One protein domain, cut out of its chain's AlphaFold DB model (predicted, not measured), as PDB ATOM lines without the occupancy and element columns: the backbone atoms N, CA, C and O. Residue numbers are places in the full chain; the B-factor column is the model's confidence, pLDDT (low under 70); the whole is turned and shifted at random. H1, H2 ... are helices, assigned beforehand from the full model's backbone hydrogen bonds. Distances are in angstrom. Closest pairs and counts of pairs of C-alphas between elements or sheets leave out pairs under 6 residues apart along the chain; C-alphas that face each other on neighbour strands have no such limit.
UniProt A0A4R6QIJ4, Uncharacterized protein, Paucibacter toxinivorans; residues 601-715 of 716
ATOM      1  N   VAL A 601     161.687 243.755 301.026       86.50
ATOM      2  CA  VAL A 601     163.093 243.958 300.632       86.50
ATOM      3  C   VAL A 601     163.707 242.675 300.069       86.50
ATOM      4  O   VAL A 601     164.376 242.730 299.039       86.50
ATOM      5  N   ALA A 602     163.461 241.528 300.706       85.50
ATOM      6  CA  ALA A 602     163.944 240.234 300.226       85.50
ATOM      7  C   ALA A 602     163.265 239.857 298.902       85.50
ATOM      8  O   ALA A 602     163.932 239.423 297.970       85.50
ATOM      9  N   GLN A 603     161.959 240.113 298.801       86.50
ATOM     10  CA  GLN A 603     161.161 239.925 297.591       86.50
ATOM     11  C   GLN A 603     161.694 240.751 296.414       86.50
ATOM     12  O   GLN A 603     161.907 240.226 295.322       86.50
ATOM     13  N   ARG A 604     161.988 242.037 296.645       88.38
ATOM     14  CA  ARG A 604     162.577 242.912 295.625       88.38
ATOM     15  C   ARG A 604     163.979 242.464 295.227       88.38
ATOM     16  O   ARG A 604     164.304 242.486 294.045       88.38
ATOM     17  N   LYS A 605     164.803 242.060 296.197       90.19
ATOM     18  CA  LYS A 605     166.152 241.550 295.934       90.19
ATOM     19  C   LYS A 605     166.102 240.294 295.058       90.19
ATOM     20  O   LYS A 605     166.757 240.279 294.023       90.19
ATOM     21  N   PHE A 606     165.272 239.315 295.418       89.31
ATOM     22  CA  PHE A 606     165.064 238.099 294.631       89.31
ATOM     23  C   PHE A 606     164.599 238.416 293.205       89.31
ATOM     24  O   PHE A 606     165.167 237.910 292.243       89.31
ATOM     25  N   MET A 607     163.612 239.307 293.062       91.81
ATOM     26  CA  MET A 607     163.116 239.741 291.756       91.81
ATOM     27  C   MET A 607     164.235 240.346 290.903       91.81
ATOM     28  O   MET A 607     164.423 239.909 289.772       91.81
ATOM     29  N   LEU A 608     165.011 241.293 291.441       91.06
ATOM     30  CA  LEU A 608     166.108 241.934 290.708       91.06
ATOM     31  C   LEU A 608     167.200 240.932 290.315       91.06
ATOM     32  O   LEU A 608     167.678 240.965 289.183       91.06
ATOM     33  N   GLU A 609     167.571 240.030 291.224       90.69
ATOM     34  CA  GLU A 609     168.565 238.985 290.963       90.69
ATOM     35  C   GLU A 609     168.092 238.009 289.885       90.69
ATOM     36  O   GLU A 609     168.858 237.676 288.979       90.69
ATOM     37  N   ARG A 610     166.826 237.578 289.934       91.81
ATOM     38  CA  ARG A 610     166.261 236.683 288.922       91.81
ATOM     39  C   ARG A 610     166.104 237.373 287.569       91.81
ATOM     40  O   ARG A 610     166.433 236.772 286.544       91.81
ATOM     41  N   TRP A 611     165.642 238.624 287.566       93.50
ATOM     42  CA  TRP A 611     165.437 239.424 286.358       93.50
ATOM     43  C   TRP A 611     166.752 239.708 285.628       93.50
ATOM     44  O   TRP A 611     166.815 239.612 284.405       93.50
ATOM     45  N   ALA A 612     167.828 239.970 286.376       91.81
ATOM     46  CA  ALA A 612     169.160 240.207 285.822       91.81
ATOM     47  C   ALA A 612     169.744 239.001 285.058       91.81
ATOM     48  O   ALA A 612     170.652 239.186 284.254       91.81
ATOM     49  N   ARG A 613     169.224 237.780 285.269       90.94
ATOM     50  CA  ARG A 613     169.662 236.569 284.546       90.94
ATOM     51  C   ARG A 613     169.025 236.420 283.163       90.94
ATOM     52  O   ARG A 613     169.614 235.774 282.300       90.94
ATOM     53  N   ILE A 614     167.855 237.024 282.930       92.50
ATOM     54  CA  ILE A 614     167.100 236.853 281.678       92.50
ATOM     55  C   ILE A 614     167.915 237.290 280.445       92.50
ATOM     56  O   ILE A 614     167.955 236.521 279.486       92.50
ATOM     57  N   PRO A 615     168.617 238.446 280.431       93.94
ATOM     58  CA  PRO A 615     169.434 238.835 279.279       93.94
ATOM     59  C   PRO A 615     170.509 237.805 278.921       93.94
ATOM     60  O   PRO A 615     170.742 237.551 277.745       93.94
ATOM     61  N   THR A 616     171.129 237.169 279.919       89.38
ATOM     62  CA  THR A 616     172.125 236.114 279.692       89.38
ATOM     63  C   THR A 616     171.490 234.867 279.081       89.38
ATOM     64  O   THR A 616     172.031 234.332 278.117       89.38
ATOM     65  N   GLU A 617     170.328 234.431 279.586       88.50
ATOM     66  CA  GLU A 617     169.574 233.300 279.014       88.50
ATOM     67  C   GLU A 617     169.191 233.569 277.549       88.50
ATOM     68  O   GLU A 617     169.417 232.727 276.680       88.50
ATOM     69  N   LEU A 618     168.683 234.769 277.249       92.75
ATOM     70  CA  LEU A 618     168.340 235.165 275.881       92.75
ATOM     71  C   LEU A 618     169.580 235.289 274.987       92.75
ATOM     72  O   LEU A 618     169.523 234.910 273.820       92.75
ATOM     73  N   GLY A 619     170.706 235.769 275.520       90.62
ATOM     74  CA  GLY A 619     171.970 235.881 274.792       90.62
ATOM     75  C   GLY A 619     172.487 234.532 274.281       90.62
ATOM     76  O   GLY A 619     172.972 234.449 273.153       90.62
ATOM     77  N   VAL A 620     172.325 233.456 275.056       88.50
ATOM     78  CA  VAL A 620     172.691 232.090 274.627       88.50
ATOM     79  C   VAL A 620     171.834 231.633 273.441       88.50
ATOM     80  O   VAL A 620     172.355 231.100 272.455       88.50
ATOM     81  N   GLU A 621     170.527 231.884 273.489       91.38
ATOM     82  CA  GLU A 621     169.618 231.546 272.390       91.38
ATOM     83  C   GLU A 621     169.878 232.414 271.144       91.38
ATOM     84  O   GLU A 621     169.831 231.915 270.019       91.38
ATOM     85  N   LEU A 622     170.247 233.690 271.316       93.06
ATOM     86  CA  LEU A 622     170.671 234.567 270.214       93.06
ATOM     87  C   LEU A 622     171.973 234.107 269.564       93.06
ATOM     88  O   LEU A 622     172.094 234.142 268.341       93.06
ATOM     89  N   GLN A 623     172.946 233.642 270.347       91.50
ATOM     90  CA  GLN A 623     174.167 233.062 269.788       91.50
ATOM     91  C   GLN A 623     173.875 231.784 268.999       91.50
ATOM     92  O   GLN A 623     174.483 231.554 267.953       91.50
ATOM     93  N   THR A 624     172.931 230.972 269.474       89.00
ATOM     94  CA  THR A 624     172.475 229.778 268.756       89.00
ATOM     95  C   THR A 624     171.808 230.167 267.437       89.00
ATOM     96  O   THR A 624     172.194 229.651 266.390       89.00
ATOM     97  N   LEU A 625     170.908 231.159 267.457       90.56
ATOM     98  CA  LEU A 625     170.300 231.723 266.249       90.56
ATOM     99  C   LEU A 625     171.352 232.179 265.242       90.56
ATOM    100  O   LEU A 625     171.282 231.839 264.063       90.56
ATOM    101  N   ARG A 626     172.317 232.968 265.712       93.62
ATOM    102  CA  ARG A 626     173.360 233.537 264.868       93.62
ATOM    103  C   ARG A 626     174.125 232.445 264.126       93.62
ATOM    104  O   ARG A 626     174.263 232.531 262.912       93.62
ATOM    105  N   LYS A 627     174.535 231.388 264.833       92.00
ATOM    106  CA  LYS A 627     175.224 230.233 264.237       92.00
ATOM    107  C   LYS A 627     174.361 229.507 263.206       92.00
ATOM    108  O   LYS A 627     174.864 229.129 262.149       92.00
ATOM    109  N   SER A 628     173.070 229.324 263.487       89.12
ATOM    110  CA  SER A 628     172.135 228.698 262.546       89.12
ATOM    111  C   SER A 628     171.956 229.529 261.273       89.12
ATOM    112  O   SER A 628     171.953 228.968 260.181       89.12
ATOM    113  N   LEU A 629     171.867 230.857 261.387       90.62
ATOM    114  CA  LEU A 629     171.787 231.766 260.236       90.62
ATOM    115  C   LEU A 629     173.084 231.785 259.419       90.62
ATOM    116  O   LEU A 629     173.030 231.725 258.194       90.62
ATOM    117  N   GLU A 630     174.240 231.822 260.091       91.94
ATOM    118  CA  GLU A 630     175.558 231.735 259.447       91.94
ATOM    119  C   GLU A 630     175.705 230.416 258.667       91.94
ATOM    120  O   GLU A 630     176.181 230.417 257.534       91.94
ATOM    121  N   SER A 631     175.219 229.305 259.229       90.00
ATOM    122  CA  SER A 631     175.273 227.978 258.592       90.00
ATOM    123  C   SER A 631     174.279 227.818 257.437       90.00
ATOM    124  O   SER A 631     174.550 227.090 256.488       90.00
ATOM    125  N   ALA A 632     173.136 228.505 257.489       89.69
ATOM    126  CA  ALA A 632     172.132 228.485 256.426       89.69
ATOM    127  C   ALA A 632     172.541 229.298 255.181       89.69
ATOM    128  O   ALA A 632     171.830 229.261 254.178       89.69
ATOM    129  N   GLY A 633     173.656 230.040 255.234       88.31
ATOM    130  CA  GLY A 633     174.169 230.808 254.099       88.31
ATOM    131  C   GLY A 633     173.229 231.927 253.646       88.31
ATOM    132  O   GLY A 633     173.130 232.202 252.454       88.31
ATOM    133  N   THR A 634     172.490 232.547 254.572       83.56
ATOM    134  CA  THR A 634     171.549 233.621 254.227       83.56
ATOM    135  C   THR A 634     172.287 234.854 253.696       83.56
ATOM    136  O   THR A 634     173.264 235.277 254.306       83.56
ATOM    137  N   ASP A 635     171.774 235.495 252.639       79.19
ATOM    138  CA  ASP A 635     172.381 236.695 252.022       79.19
ATOM    139  C   ASP A 635     172.464 237.928 252.956       79.19
ATOM    140  O   ASP A 635     173.158 238.901 252.661       79.19
ATOM    141  N   GLY A 636     171.729 237.924 254.073       88.19
ATOM    142  CA  GLY A 636     171.750 238.992 255.078       88.19
ATOM    143  C   GLY A 636     172.863 238.811 256.111       88.19
ATOM    144  O   GLY A 636     173.273 237.692 256.383       88.19
ATOM    145  N   ASN A 637     173.317 239.908 256.731       94.31
ATOM    146  CA  ASN A 637     174.294 239.875 257.823       94.31
ATOM    147  C   ASN A 637     173.652 239.304 259.107       94.31
ATOM    148  O   ASN A 637     172.874 240.018 259.751       94.31
ATOM    149  N   PRO A 638     173.970 238.062 259.528       93.50
ATOM    150  CA  PRO A 638     173.322 237.437 260.680       93.50
ATOM    151  C   PRO A 638     173.558 238.202 261.981       93.50
ATOM    152  O   PRO A 638     172.673 238.244 262.832       93.50
ATOM    153  N   ALA A 639     174.726 238.842 262.106       93.62
ATOM    154  CA  ALA A 639     175.095 239.622 263.280       93.62
ATOM    155  C   ALA A 639     174.178 240.836 263.460       93.62
ATOM    156  O   ALA A 639     173.646 241.051 264.540       93.62
ATOM    157  N   GLU A 640     173.924 241.587 262.386       96.19
ATOM    158  CA  GLU A 640     173.068 242.777 262.440       96.19
ATOM    159  C   GLU A 640     171.627 242.420 262.833       96.19
ATOM    160  O   GLU A 640     171.005 243.121 263.631       96.19
ATOM    161  N   LEU A 641     171.111 241.292 262.329       94.62
ATOM    162  CA  LEU A 641     169.797 240.790 262.723       94.62
ATOM    163  C   LEU A 641     169.770 240.377 264.200       94.62
ATOM    164  O   LEU A 641     168.842 240.759 264.914       94.62
ATOM    165  N   THR A 642     170.761 239.613 264.672       94.88
ATOM    166  CA  THR A 642     170.800 239.180 266.075       94.88
ATOM    167  C   THR A 642     170.973 240.351 267.034       94.88
ATOM    168  O   THR A 642     170.282 240.385 268.047       94.88
ATOM    169  N   ASP A 643     171.788 241.345 266.678       95.62
ATOM    170  CA  ASP A 643     172.002 242.556 267.476       95.62
ATOM    171  C   ASP A 643     170.714 243.399 267.548       95.62
ATOM    172  O   ASP A 643     170.359 243.937 268.599       95.62
ATOM    173  N   ALA A 644     169.953 243.479 266.448       96.94
ATOM    174  CA  ALA A 644     168.657 244.157 266.426       96.94
ATOM    175  C   ALA A 644     167.604 243.437 267.287       96.94
ATOM    176  O   ALA A 644     166.828 244.093 267.992       96.94
ATOM    177  N   ILE A 645     167.580 242.098 267.257       96.25
ATOM    178  CA  ILE A 645     166.707 241.295 268.125       96.25
ATOM    179  C   ILE A 645     167.110 241.493 269.592       96.25
ATOM    180  O   ILE A 645     166.235 241.736 270.424       96.25
ATOM    181  N   GLU A 646     168.407 241.454 269.910       96.56
ATOM    182  CA  GLU A 646     168.927 241.692 271.261       96.56
ATOM    183  C   GLU A 646     168.509 243.063 271.792       96.56
ATOM    184  O   GLU A 646     167.963 243.167 272.891       96.56
ATOM    185  N   ALA A 647     168.683 244.116 270.989       97.19
ATOM    186  CA  ALA A 647     168.296 245.472 271.357       97.19
ATOM    187  C   ALA A 647     166.783 245.596 271.626       97.19
ATOM    188  O   ALA A 647     166.373 246.263 272.583       97.19
ATOM    189  N   HIS A 648     165.943 244.940 270.815       97.62
ATOM    190  CA  HIS A 648     164.491 244.920 271.028       97.62
ATOM    191  C   HIS A 648     164.112 244.172 272.310       97.62
ATOM    192  O   HIS A 648     163.350 244.702 273.121       97.62
ATOM    193  N   LEU A 649     164.669 242.977 272.524       96.19
ATOM    194  CA  LEU A 649     164.423 242.180 273.729       96.19
ATOM    195  C   LEU A 649     164.913 242.906 274.987       96.19
ATOM    196  O   LEU A 649     164.191 242.956 275.979       96.19
ATOM    197  N   GLY A 650     166.076 243.560 274.936       96.06
ATOM    198  CA  GLY A 650     166.590 244.382 276.031       96.06
ATOM    199  C   GLY A 650     165.650 245.535 276.394       96.06
ATOM    200  O   GLY A 650     165.369 245.763 277.572       96.06
ATOM    201  N   LYS A 651     165.083 246.222 275.393       97.62
ATOM    202  CA  LYS A 651     164.075 247.268 275.616       97.62
ATOM    203  C   LYS A 651     162.786 246.703 276.218       97.62
ATOM    204  O   LYS A 651     162.248 247.290 277.157       97.62
ATOM    205  N   LEU A 652     162.299 245.574 275.700       96.94
ATOM    206  CA  LEU A 652     161.118 244.893 276.232       96.94
ATOM    207  C   LEU A 652     161.320 244.534 277.713       96.94
ATOM    208  O   LEU A 652     160.472 244.876 278.537       96.94
ATOM    209  N   LEU A 653     162.459 243.930 278.059       96.25
ATOM    210  CA  LEU A 653     162.795 243.554 279.434       96.25
ATOM    211  C   LEU A 653     162.923 244.761 280.367       96.25
ATOM    212  O   LEU A 653     162.432 244.700 281.494       96.25
ATOM    213  N   ALA A 654     163.529 245.862 279.916       95.69
ATOM    214  CA  ALA A 654     163.634 247.088 280.708       95.69
ATOM    215  C   ALA A 654     162.251 247.703 280.997       95.69
ATOM    216  O   ALA A 654     161.953 248.082 282.132       95.69
ATOM    217  N   ASP A 655     161.368 247.758 279.995       96.69
ATOM    218  CA  ASP A 655     160.000 248.246 280.182       96.69
ATOM    219  C   ASP A 655     159.203 247.357 281.147       96.69
ATOM    220  O   ASP A 655     158.441 247.860 281.977       96.69
ATOM    221  N   MET A 656     159.355 246.037 281.027       96.06
ATOM    222  CA  MET A 656     158.704 245.069 281.906       96.06
ATOM    223  C   MET A 656     159.217 245.185 283.347       96.06
ATOM    224  O   MET A 656     158.403 245.187 284.268       96.06
ATOM    225  N   GLN A 657     160.526 245.371 283.548       94.69
ATOM    226  CA  GLN A 657     161.122 245.599 284.867       94.69
ATOM    227  C   GLN A 657     160.539 246.841 285.544       94.69
ATOM    228  O   GLN A 657     160.120 246.777 286.697       94.69
ATOM    229  N   ASN A 658     160.445 247.955 284.812       94.56
ATOM    230  CA  ASN A 658     159.867 249.196 285.329       94.56
ATOM    231  C   ASN A 658     158.404 249.010 285.764       94.56
ATOM    232  O   ASN A 658     157.976 249.553 286.784       94.56
ATOM    233  N   GLN A 659     157.627 248.227 285.007       95.19
ATOM    234  CA  GLN A 659     156.243 247.906 285.361       95.19
ATOM    235  C   GLN A 659     156.151 246.962 286.561       95.19
ATOM    236  O   GLN A 659     155.288 247.172 287.410       95.19
ATOM    237  N   LEU A 660     157.036 245.965 286.664       92.56
ATOM    238  CA  LEU A 660     157.127 245.092 287.836       92.56
ATOM    239  C   LEU A 660     157.466 245.887 289.091       92.56
ATOM    240  O   LEU A 660     156.749 245.777 290.080       92.56
ATOM    241  N   ASP A 661     158.492 246.737 289.039       90.88
ATOM    242  CA  ASP A 661     158.867 247.606 290.155       90.88
ATOM    243  C   ASP A 661     157.694 248.515 290.565       90.88
ATOM    244  O   ASP A 661     157.382 248.637 291.752       90.88
ATOM    245  N   ALA A 662     156.990 249.128 289.605       91.69
ATOM    246  CA  ALA A 662     155.810 249.944 289.892       91.69
ATOM    247  C   ALA A 662     154.655 249.123 290.497       91.69
ATOM    248  O   ALA A 662     154.022 249.565 291.456       91.69
ATOM    249  N   GLY A 663     154.398 247.924 289.966       90.00
ATOM    250  CA  GLY A 663     153.359 247.012 290.440       90.00
ATOM    251  C   GLY A 663     153.623 246.507 291.856       90.00
ATOM    252  O   GLY A 663     152.725 246.568 292.692       90.00
ATOM    253  N   ILE A 664     154.862 246.102 292.155       86.38
ATOM    254  CA  ILE A 664     155.297 245.663 293.489       86.38
ATOM    255  C   ILE A 664     155.159 246.807 294.497       86.38
ATOM    256  O   ILE A 664     154.574 246.618 295.561       86.38
ATOM    257  N   ASN A 665     155.610 248.018 294.149       87.00
ATOM    258  CA  ASN A 665     155.460 249.191 295.018       87.00
ATOM    259  C   ASN A 665     153.987 249.558 295.275       87.00
ATOM    260  O   ASN A 665     153.662 250.093 296.333       87.00
ATOM    261  N   ALA A 666     153.096 249.265 294.325       91.31
ATOM    262  CA  ALA A 666     151.656 249.468 294.461       91.31
ATOM    263  C   ALA A 666     150.916 248.279 295.109       91.31
ATOM    264  O   ALA A 666     149.702 248.362 295.296       91.31
ATOM    265  N   GLY A 667     151.600 247.169 295.415       89.25
ATOM    266  CA  GLY A 667     150.974 245.926 295.884       89.25
ATOM    267  C   GLY A 667     150.055 245.255 294.850       89.25
ATOM    268  O   GLY A 667     149.180 244.473 295.213       89.25
ATOM    269  N   ASN A 668     150.208 245.573 293.562       93.75
ATOM    270  CA  ASN A 668     149.368 245.064 292.482       93.75
ATOM    271  C   ASN A 668     150.024 243.867 291.777       93.75
ATOM    272  O   ASN A 668     150.710 244.025 290.766       93.75
ATOM    273  N   MET A 669     149.737 242.656 292.260       90.69
ATOM    274  CA  MET A 669     150.191 241.404 291.631       90.69
ATOM    275  C   MET A 669     149.536 241.130 290.265       90.69
ATOM    276  O   MET A 669     150.054 240.351 289.471       90.69
ATOM    277  N   GLY A 670     148.446 241.825 289.920       93.50
ATOM    278  CA  GLY A 670     147.811 241.719 288.601       93.50
ATOM    279  C   GLY A 670     148.698 242.188 287.439       93.50
ATOM    280  O   GLY A 670     148.383 241.906 286.280       93.50
ATOM    281  N   VAL A 671     149.818 242.865 287.729       95.75
ATOM    282  CA  VAL A 671     150.801 243.300 286.727       95.75
ATOM    283  C   VAL A 671     151.402 242.123 285.946       95.75
ATOM    284  O   VAL A 671     151.603 242.246 284.738       95.75
ATOM    285  N   PHE A 672     151.597 240.956 286.580       94.56
ATOM    286  CA  PHE A 672     152.163 239.770 285.922       94.56
ATOM    287  C   PHE A 672     151.302 239.305 284.749       94.56
ATOM    288  O   PHE A 672     151.829 239.026 283.673       94.56
ATOM    289  N   LYS A 673     149.973 239.314 284.895       96.00
ATOM    290  CA  LYS A 673     149.049 238.937 283.816       96.00
ATOM    291  C   LYS A 673     149.200 239.837 282.585       96.00
ATOM    292  O   LYS A 673     149.258 239.334 281.465       96.00
ATOM    293  N   GLY A 674     149.283 241.154 282.790       96.06
ATOM    294  CA  GLY A 674     149.461 242.120 281.699       96.06
ATOM    295  C   GLY A 674     150.819 241.976 281.009       96.06
ATOM    296  O   GLY A 674     150.908 242.022 279.784       96.06
ATOM    297  N   LEU A 675     151.868 241.728 281.790       96.56
ATOM    298  CA  LEU A 675     153.217 241.506 281.279       96.56
ATOM    299  C   LEU A 675     153.338 240.190 280.496       96.56
ATOM    300  O   LEU A 675     153.936 240.193 279.424       96.56
ATOM    301  N   ARG A 676     152.705 239.098 280.954       96.75
ATOM    302  CA  ARG A 676     152.650 237.825 280.213       96.75
ATOM    303  C   ARG A 676     151.980 238.047 278.861       96.75
ATOM    304  O   ARG A 676     152.571 237.738 277.834       96.75
ATOM    305  N   GLN A 677     150.809 238.689 278.849       96.94
ATOM    306  CA  GLN A 677     150.110 239.022 277.606       96.94
ATOM    307  C   GLN A 677     150.972 239.881 276.666       96.94
ATOM    308  O   GLN A 677     150.931 239.690 275.450       96.94
ATOM    309  N   ARG A 678     151.782 240.804 277.200       96.94
ATOM    310  CA  ARG A 678     152.711 241.617 276.403       96.94
ATOM    311  C   ARG A 678     153.800 240.770 275.741       96.94
ATOM    312  O   ARG A 678     154.056 240.973 274.564       96.94
ATOM    313  N   VAL A 679     154.391 239.810 276.455       96.69
ATOM    314  CA  VAL A 679     155.370 238.858 275.886       96.69
ATOM    315  C   VAL A 679     154.723 238.003 274.795       96.69
ATOM    316  O   VAL A 679     155.314 237.780 273.746       96.69
ATOM    317  N   GLU A 680     153.484 237.553 275.003       95.44
ATOM    318  CA  GLU A 680     152.767 236.731 274.019       95.44
ATOM    319  C   GLU A 680     152.368 237.483 272.749       95.44
ATOM    320  O   GLU A 680     152.266 236.876 271.684       95.44
ATOM    321  N   THR A 681     152.116 238.784 272.870       97.06
ATOM    322  CA  THR A 681     151.688 239.646 271.761       97.06
ATOM    323  C   THR A 681     152.836 240.443 271.142       97.06
ATOM    324  O   THR A 681     152.606 241.167 270.171       97.06
ATOM    325  N   ASP A 682     154.062 240.311 271.660       98.12
ATOM    326  CA  ASP A 682     155.234 240.989 271.117       98.12
ATOM    327  C   ASP A 682     155.522 240.510 269.689       98.12
ATOM    328  O   ASP A 682     155.571 239.311 269.396       98.12
ATOM    329  N   SER A 683     155.708 241.466 268.777       97.81
ATOM    330  CA  SER A 683     155.877 241.168 267.359       97.81
ATOM    331  C   SER A 683     157.153 240.381 267.077       97.81
ATOM    332  O   SER A 683     157.121 239.475 266.249       97.81
ATOM    333  N   VAL A 684     158.268 240.694 267.751       96.62
ATOM    334  CA  VAL A 684     159.549 240.011 267.520       96.62
ATOM    335  C   VAL A 684     159.466 238.581 268.032       96.62
ATOM    336  O   VAL A 684     159.786 237.663 267.282       96.62
ATOM    337  N   ILE A 685     158.929 238.364 269.234       96.06
ATOM    338  CA  ILE A 685     158.685 237.009 269.757       96.06
ATOM    339  C   ILE A 685     157.746 236.227 268.826       96.06
ATOM    340  O   ILE A 685     158.017 235.073 268.495       96.06
ATOM    341  N   GLY A 686     156.682 236.861 268.326       96.25
ATOM    342  CA  GLY A 686     155.770 236.261 267.350       96.25
ATOM    343  C   GLY A 686     156.434 235.886 266.018       96.25
ATOM    344  O   GLY A 686     156.051 234.886 265.410       96.25
ATOM    345  N   HIS A 687     157.428 236.655 265.564       95.75
ATOM    346  CA  HIS A 687     158.232 236.321 264.387       95.75
ATOM    347  C   HIS A 687     159.204 235.170 264.666       95.75
ATOM    348  O   HIS A 687     159.276 234.250 263.852       95.75
ATOM    349  N   LEU A 688     159.880 235.171 265.820       93.94
ATOM    350  CA  LEU A 688     160.780 234.091 266.235       93.94
ATOM    351  C   LEU A 688     160.039 232.752 266.345       93.94
ATOM    352  O   LEU A 688     160.537 231.736 265.878       93.94
ATOM    353  N   LEU A 689     158.815 232.749 266.882       94.06
ATOM    354  CA  LEU A 689     157.970 231.550 266.978       94.06
ATOM    355  C   LEU A 689     157.583 230.949 265.621       94.06
ATOM    356  O   LEU A 689     157.308 229.756 265.539       94.06
ATOM    357  N   LYS A 690     157.512 231.768 264.568       94.31
ATOM    358  CA  LYS A 690     157.147 231.329 263.212       94.31
ATOM    359  C   LYS A 690     158.362 230.965 262.362       94.31
ATOM    360  O   LYS A 690     158.182 230.508 261.234       94.31
ATOM    361  N   ALA A 691     159.576 231.211 262.852       88.25
ATOM    362  CA  ALA A 691     160.792 230.946 262.106       88.25
ATOM    363  C   ALA A 691     161.022 229.423 262.002       88.25
ATOM    364  O   ALA A 691     161.135 228.760 263.029       88.25
ATOM    365  N   PRO A 692     161.113 228.844 260.791       81.06
ATOM    366  CA  PRO A 692     161.170 227.388 260.608       81.06
ATOM    367  C   PRO A 692     162.495 226.753 261.054       81.06
ATOM    368  O   PRO A 692     162.544 225.558 261.316       81.06
ATOM    369  N   PHE A 693     163.566 227.542 261.152       74.38
ATOM    370  CA  PHE A 693     164.912 227.067 261.490       74.38
ATOM    371  C   PHE A 693     165.294 227.346 262.947       74.38
ATOM    372  O   PHE A 693     166.470 227.321 263.298       74.38
ATOM    373  N   MET A 694     164.315 227.674 263.794       79.56
ATOM    374  CA  MET A 694     164.569 228.053 265.174       79.56
ATOM    375  C   MET A 694     163.447 227.588 266.093       79.56
ATOM    376  O   MET A 694     162.265 227.728 265.796       79.56
ATOM    377  N   ASN A 695     163.828 227.145 267.287       82.69
ATOM    378  CA  ASN A 695     162.896 227.003 268.385       82.69
ATOM    379  C   ASN A 695     162.613 228.364 269.062       82.69
ATOM    380  O   ASN A 695     163.051 228.625 270.183       82.69
ATOM    381  N   GLY A 696     161.853 229.241 268.392       86.56
ATOM    382  CA  GLY A 696     161.442 230.541 268.944       86.56
ATOM    383  C   GLY A 696     160.666 230.448 270.265       86.56
ATOM    384  O   GLY A 696     160.540 231.442 270.984       86.56
ATOM    385  N   SER A 697     160.181 229.252 270.627       89.69
ATOM    386  CA  SER A 697     159.529 229.018 271.915       89.69
ATOM    387  C   SER A 697     160.479 229.214 273.093       89.69
ATOM    388  O   SER A 697     160.027 229.688 274.130       89.69
ATOM    389  N   LYS A 698     161.790 228.999 272.912       89.81
ATOM    390  CA  LYS A 698     162.796 229.183 273.966       89.81
ATOM    391  C   LYS A 698     162.905 230.634 274.440       89.81
ATOM    392  O   LYS A 698     162.956 230.883 275.639       89.81
ATOM    393  N   PHE A 699     162.838 231.603 273.524       92.62
ATOM    394  CA  PHE A 699     162.838 233.037 273.856       92.62
ATOM    395  C   PHE A 699     161.607 233.434 274.677       92.62
ATOM    396  O   PHE A 699     161.703 234.142 275.686       92.62
ATOM    397  N   LYS A 700     160.437 232.944 274.246       94.06
ATOM    398  CA  LYS A 700     159.169 233.144 274.951       94.06
ATOM    399  C   LYS A 700     159.219 232.496 276.340       94.06
ATOM    400  O   LYS A 700     158.898 233.158 277.323       94.06
ATOM    401  N   GLN A 701     159.630 231.231 276.419       91.31
ATOM    402  CA  GLN A 701     159.698 230.452 277.655       91.31
ATOM    403  C   GLN A 701     160.673 231.066 278.654       91.31
ATOM    404  O   GLN A 701     160.260 231.336 279.769       91.31
ATOM    405  N   ALA A 702     161.895 231.433 278.255       89.62
ATOM    406  CA  ALA A 702     162.865 232.052 279.166       89.62
ATOM    407  C   ALA A 702     162.294 233.283 279.898       89.62
ATOM    408  O   ALA A 702     162.484 233.445 281.104       89.62
ATOM    409  N   THR A 703     161.529 234.116 279.185       92.44
ATOM    410  CA  THR A 703     160.878 235.296 279.773       92.44
ATOM    411  C   THR A 703     159.685 234.913 280.659       92.44
ATOM    412  O   THR A 703     159.537 235.444 281.761       92.44
ATOM    413  N   LEU A 704     158.825 233.991 280.208       93.88
ATOM    414  CA  LEU A 704     157.635 233.565 280.957       93.88
ATOM    415  C   LEU A 704     157.961 232.725 282.199       93.88
ATOM    416  O   LEU A 704     157.263 232.843 283.209       93.88
ATOM    417  N   ASP A 705     159.007 231.910 282.145       88.25
ATOM    418  CA  ASP A 705     159.496 231.101 283.259       88.25
ATOM    419  C   ASP A 705     160.025 232.017 284.355       88.25
ATOM    420  O   ASP A 705     159.557 231.948 285.487       88.25
ATOM    421  N   ALA A 706     160.891 232.973 283.999       90.44
ATOM    422  CA  ALA A 706     161.408 233.952 284.949       90.44
ATOM    423  C   ALA A 706     160.280 234.751 285.618       90.44
ATOM    424  O   ALA A 706     160.308 234.988 286.823       90.44
ATOM    425  N   MET A 707     159.246 235.128 284.859       93.38
ATOM    426  CA  MET A 707     158.057 235.764 285.425       93.38
ATOM    427  C   MET A 707     157.277 234.850 286.371       93.38
ATOM    428  O   MET A 707     156.775 235.335 287.379       93.38
ATOM    429  N   SER A 708     157.157 233.562 286.049       90.94
ATOM    430  CA  SER A 708     156.456 232.585 286.889       90.94
ATOM    431  C   SER A 708     157.200 232.344 288.195       90.94
ATOM    432  O   SER A 708     156.577 232.392 289.248       90.94
ATOM    433  N   GLU A 709     158.523 232.201 288.135       88.75
ATOM    434  CA  GLU A 709     159.384 232.076 289.314       88.75
ATOM    435  C   GLU A 709     159.266 233.303 290.231       88.75
ATOM    436  O   GLU A 709     159.159 233.174 291.449       88.75
ATOM    437  N   ILE A 710     159.242 234.510 289.654       90.25
ATOM    438  CA  ILE A 710     159.057 235.741 290.429       90.25
ATOM    439  C   ILE A 710     157.644 235.798 291.019       90.25
ATOM    440  O   ILE A 710     157.494 236.092 292.200       90.25
ATOM    441  N   GLU A 711     156.600 235.522 290.236       92.69
ATOM    442  CA  GLU A 711     155.212 235.540 290.714       92.69
ATOM    443  C   GLU A 711     154.994 234.544 291.865       92.69
ATOM    444  O   GLU A 711     154.391 234.902 292.879       92.69
ATOM    445  N   GLU A 712     155.546 233.335 291.756       88.31
ATOM    446  CA  GLU A 712     155.484 232.285 292.778       88.31
ATOM    447  C   GLU A 712     156.254 232.657 294.056       88.31
ATOM    448  O   GLU A 712     155.775 232.420 295.169       88.31
ATOM    449  N   ALA A 713     157.419 233.296 293.919       86.31
ATOM    450  CA  ALA A 713     158.195 233.779 295.061       86.31
ATOM    451  C   ALA A 713     157.525 234.961 295.786       86.31
ATOM    452  O   ALA A 713     157.765 235.178 296.976       86.31
ATOM    453  N   LEU A 714     156.700 235.739 295.080       87.06
ATOM    454  CA  LEU A 714     156.005 236.909 295.622       87.06
ATOM    455  C   LEU A 714     154.608 236.592 296.175       87.06
ATOM    456  O   LEU A 714     154.114 237.340 297.020       87.06
ATOM    457  N   THR A 715     153.970 235.512 295.719       86.12
ATOM    458  CA  THR A 715     152.672 235.054 296.233       86.12
ATOM    459  C   THR A 715     152.872 234.195 297.490       86.12
ATOM    460  O   THR A 715     153.249 233.019 297.436       86.12
TER     461      THR A 715
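This is residues 601 to 715 of the 716 residues of an uncharacterized protein of Paucibacter toxinivorans (UniProt A0A4R6QIJ4). The long helix H3 is one row of a rod-shaped bundle of four helical rows, the others being H1 and H2 end to end, H4, and H6. The rows alternate in direction along the chain, and the short helix H5 runs slantwise from the H4 row to the H6 row, while the link of the hairpin of H2 and H3, residues 632 to 637, makes one end of the rod. The printed part has 115 residues with six named helices, in the order H1, H2, H3, H4, H5, H6, and no named strand; the class is all helix, with 94 residues in the helices. The whole is compact, with a radius of gyration of the C-alphas of 15.3 A, and spans 50 by 23 by 19 A along its main axes.

H3, the longest helix by residues, holds residues 638 to 665 and is 40.5 A long from first to last C-alpha; it begins at C-alpha 638 at (173.322, 237.437, 260.680) and ends at C-alpha 665 at (155.460, 249.191, 295.018). Before it come H1, residues 601 to 611, 15.2 A long, and H2, residues 614 to 631, 26.0 A long. C-alpha 601, where H1 begins, is at (163.093, 243.958, 300.632). After H3 come H4, residues 671 to 681, 15.4 A long, and H5, residues 683 to 690, 10.8 A long. H6, residues 697 to 714, is 25.2 A long and ends at C-alpha 714 at (156.005, 236.909, 295.622).

H1, H2, H3, H4 and H6 form a bundle, a set of helices side by side, and the packing is mostly aligned. H3 and H2 form a helical hairpin: they touch with residues 638 to 650 of H3 alone, at a shallow tilt of 17 degrees, opposite ways, and their closest C-alphas, of Arg 626 and Pro 638, are 5.7 A apart. H3 and H4 form another helical hairpin, at a shallow tilt of 20 degrees, where residues 656 to 663 of H3 alone touch H4; the closest C-alphas, of Gly 663 and Val 671, are 5.8 A apart. H3 and H6 are near each other. H6 is the hub, touching four helices. It touches H4 at a shallow tilt of 4 degrees, opposite ways, with the C-alphas of Arg 676 and Leu 704 closest at 6.6 A. With residues 706 to 714 alone it touches H1 at a shallow tilt of 6 degrees, opposite ways; the closest C-alphas are those of Met 607 and Ile 710, 5.9 A apart. With residues 698 to 706 alone it touches residues 614 to 621 of H2 at a shallow tilt of 7 degrees, opposite ways, and the closest C-alphas, of Leu 618 and Phe 699, are 6.2 A apart. With residues 697 to 700 alone it touches H5 at a steep tilt of 60 degrees; the closest C-alphas, of Leu 689 and Ser 697, are 5.8 A apart. H5 is close to H3 but not clearly touching it, with the C-alphas of Ile 645 and Val 684 closest at 7.3 A. H1 and H2 meet only through their link, and H1 and H2 are each apart from H4 and from H5. Each O i to N i+4 pair is within hydrogen-bond range in H1, H2, H3 and H4, against 3 of 4 in H5 and 13 of 14 in H6.

The outline is a rod, and the two C-alphas farthest apart, of Gly 633 and Gly 667, are separated by 50.1 A. The C-alphas of Val 601 and Thr 715, the first and last printed residues, are 14.4 A apart. The printed part has no cut. The links H1 to H2, H3 to H4 and H4 to H5 are tight, those from H2 to H3 and from H5 to H6 are short with 6 residues each, and no link is long. The mean pLDDT of the printed part is 91.9, and no printed residue is under 70.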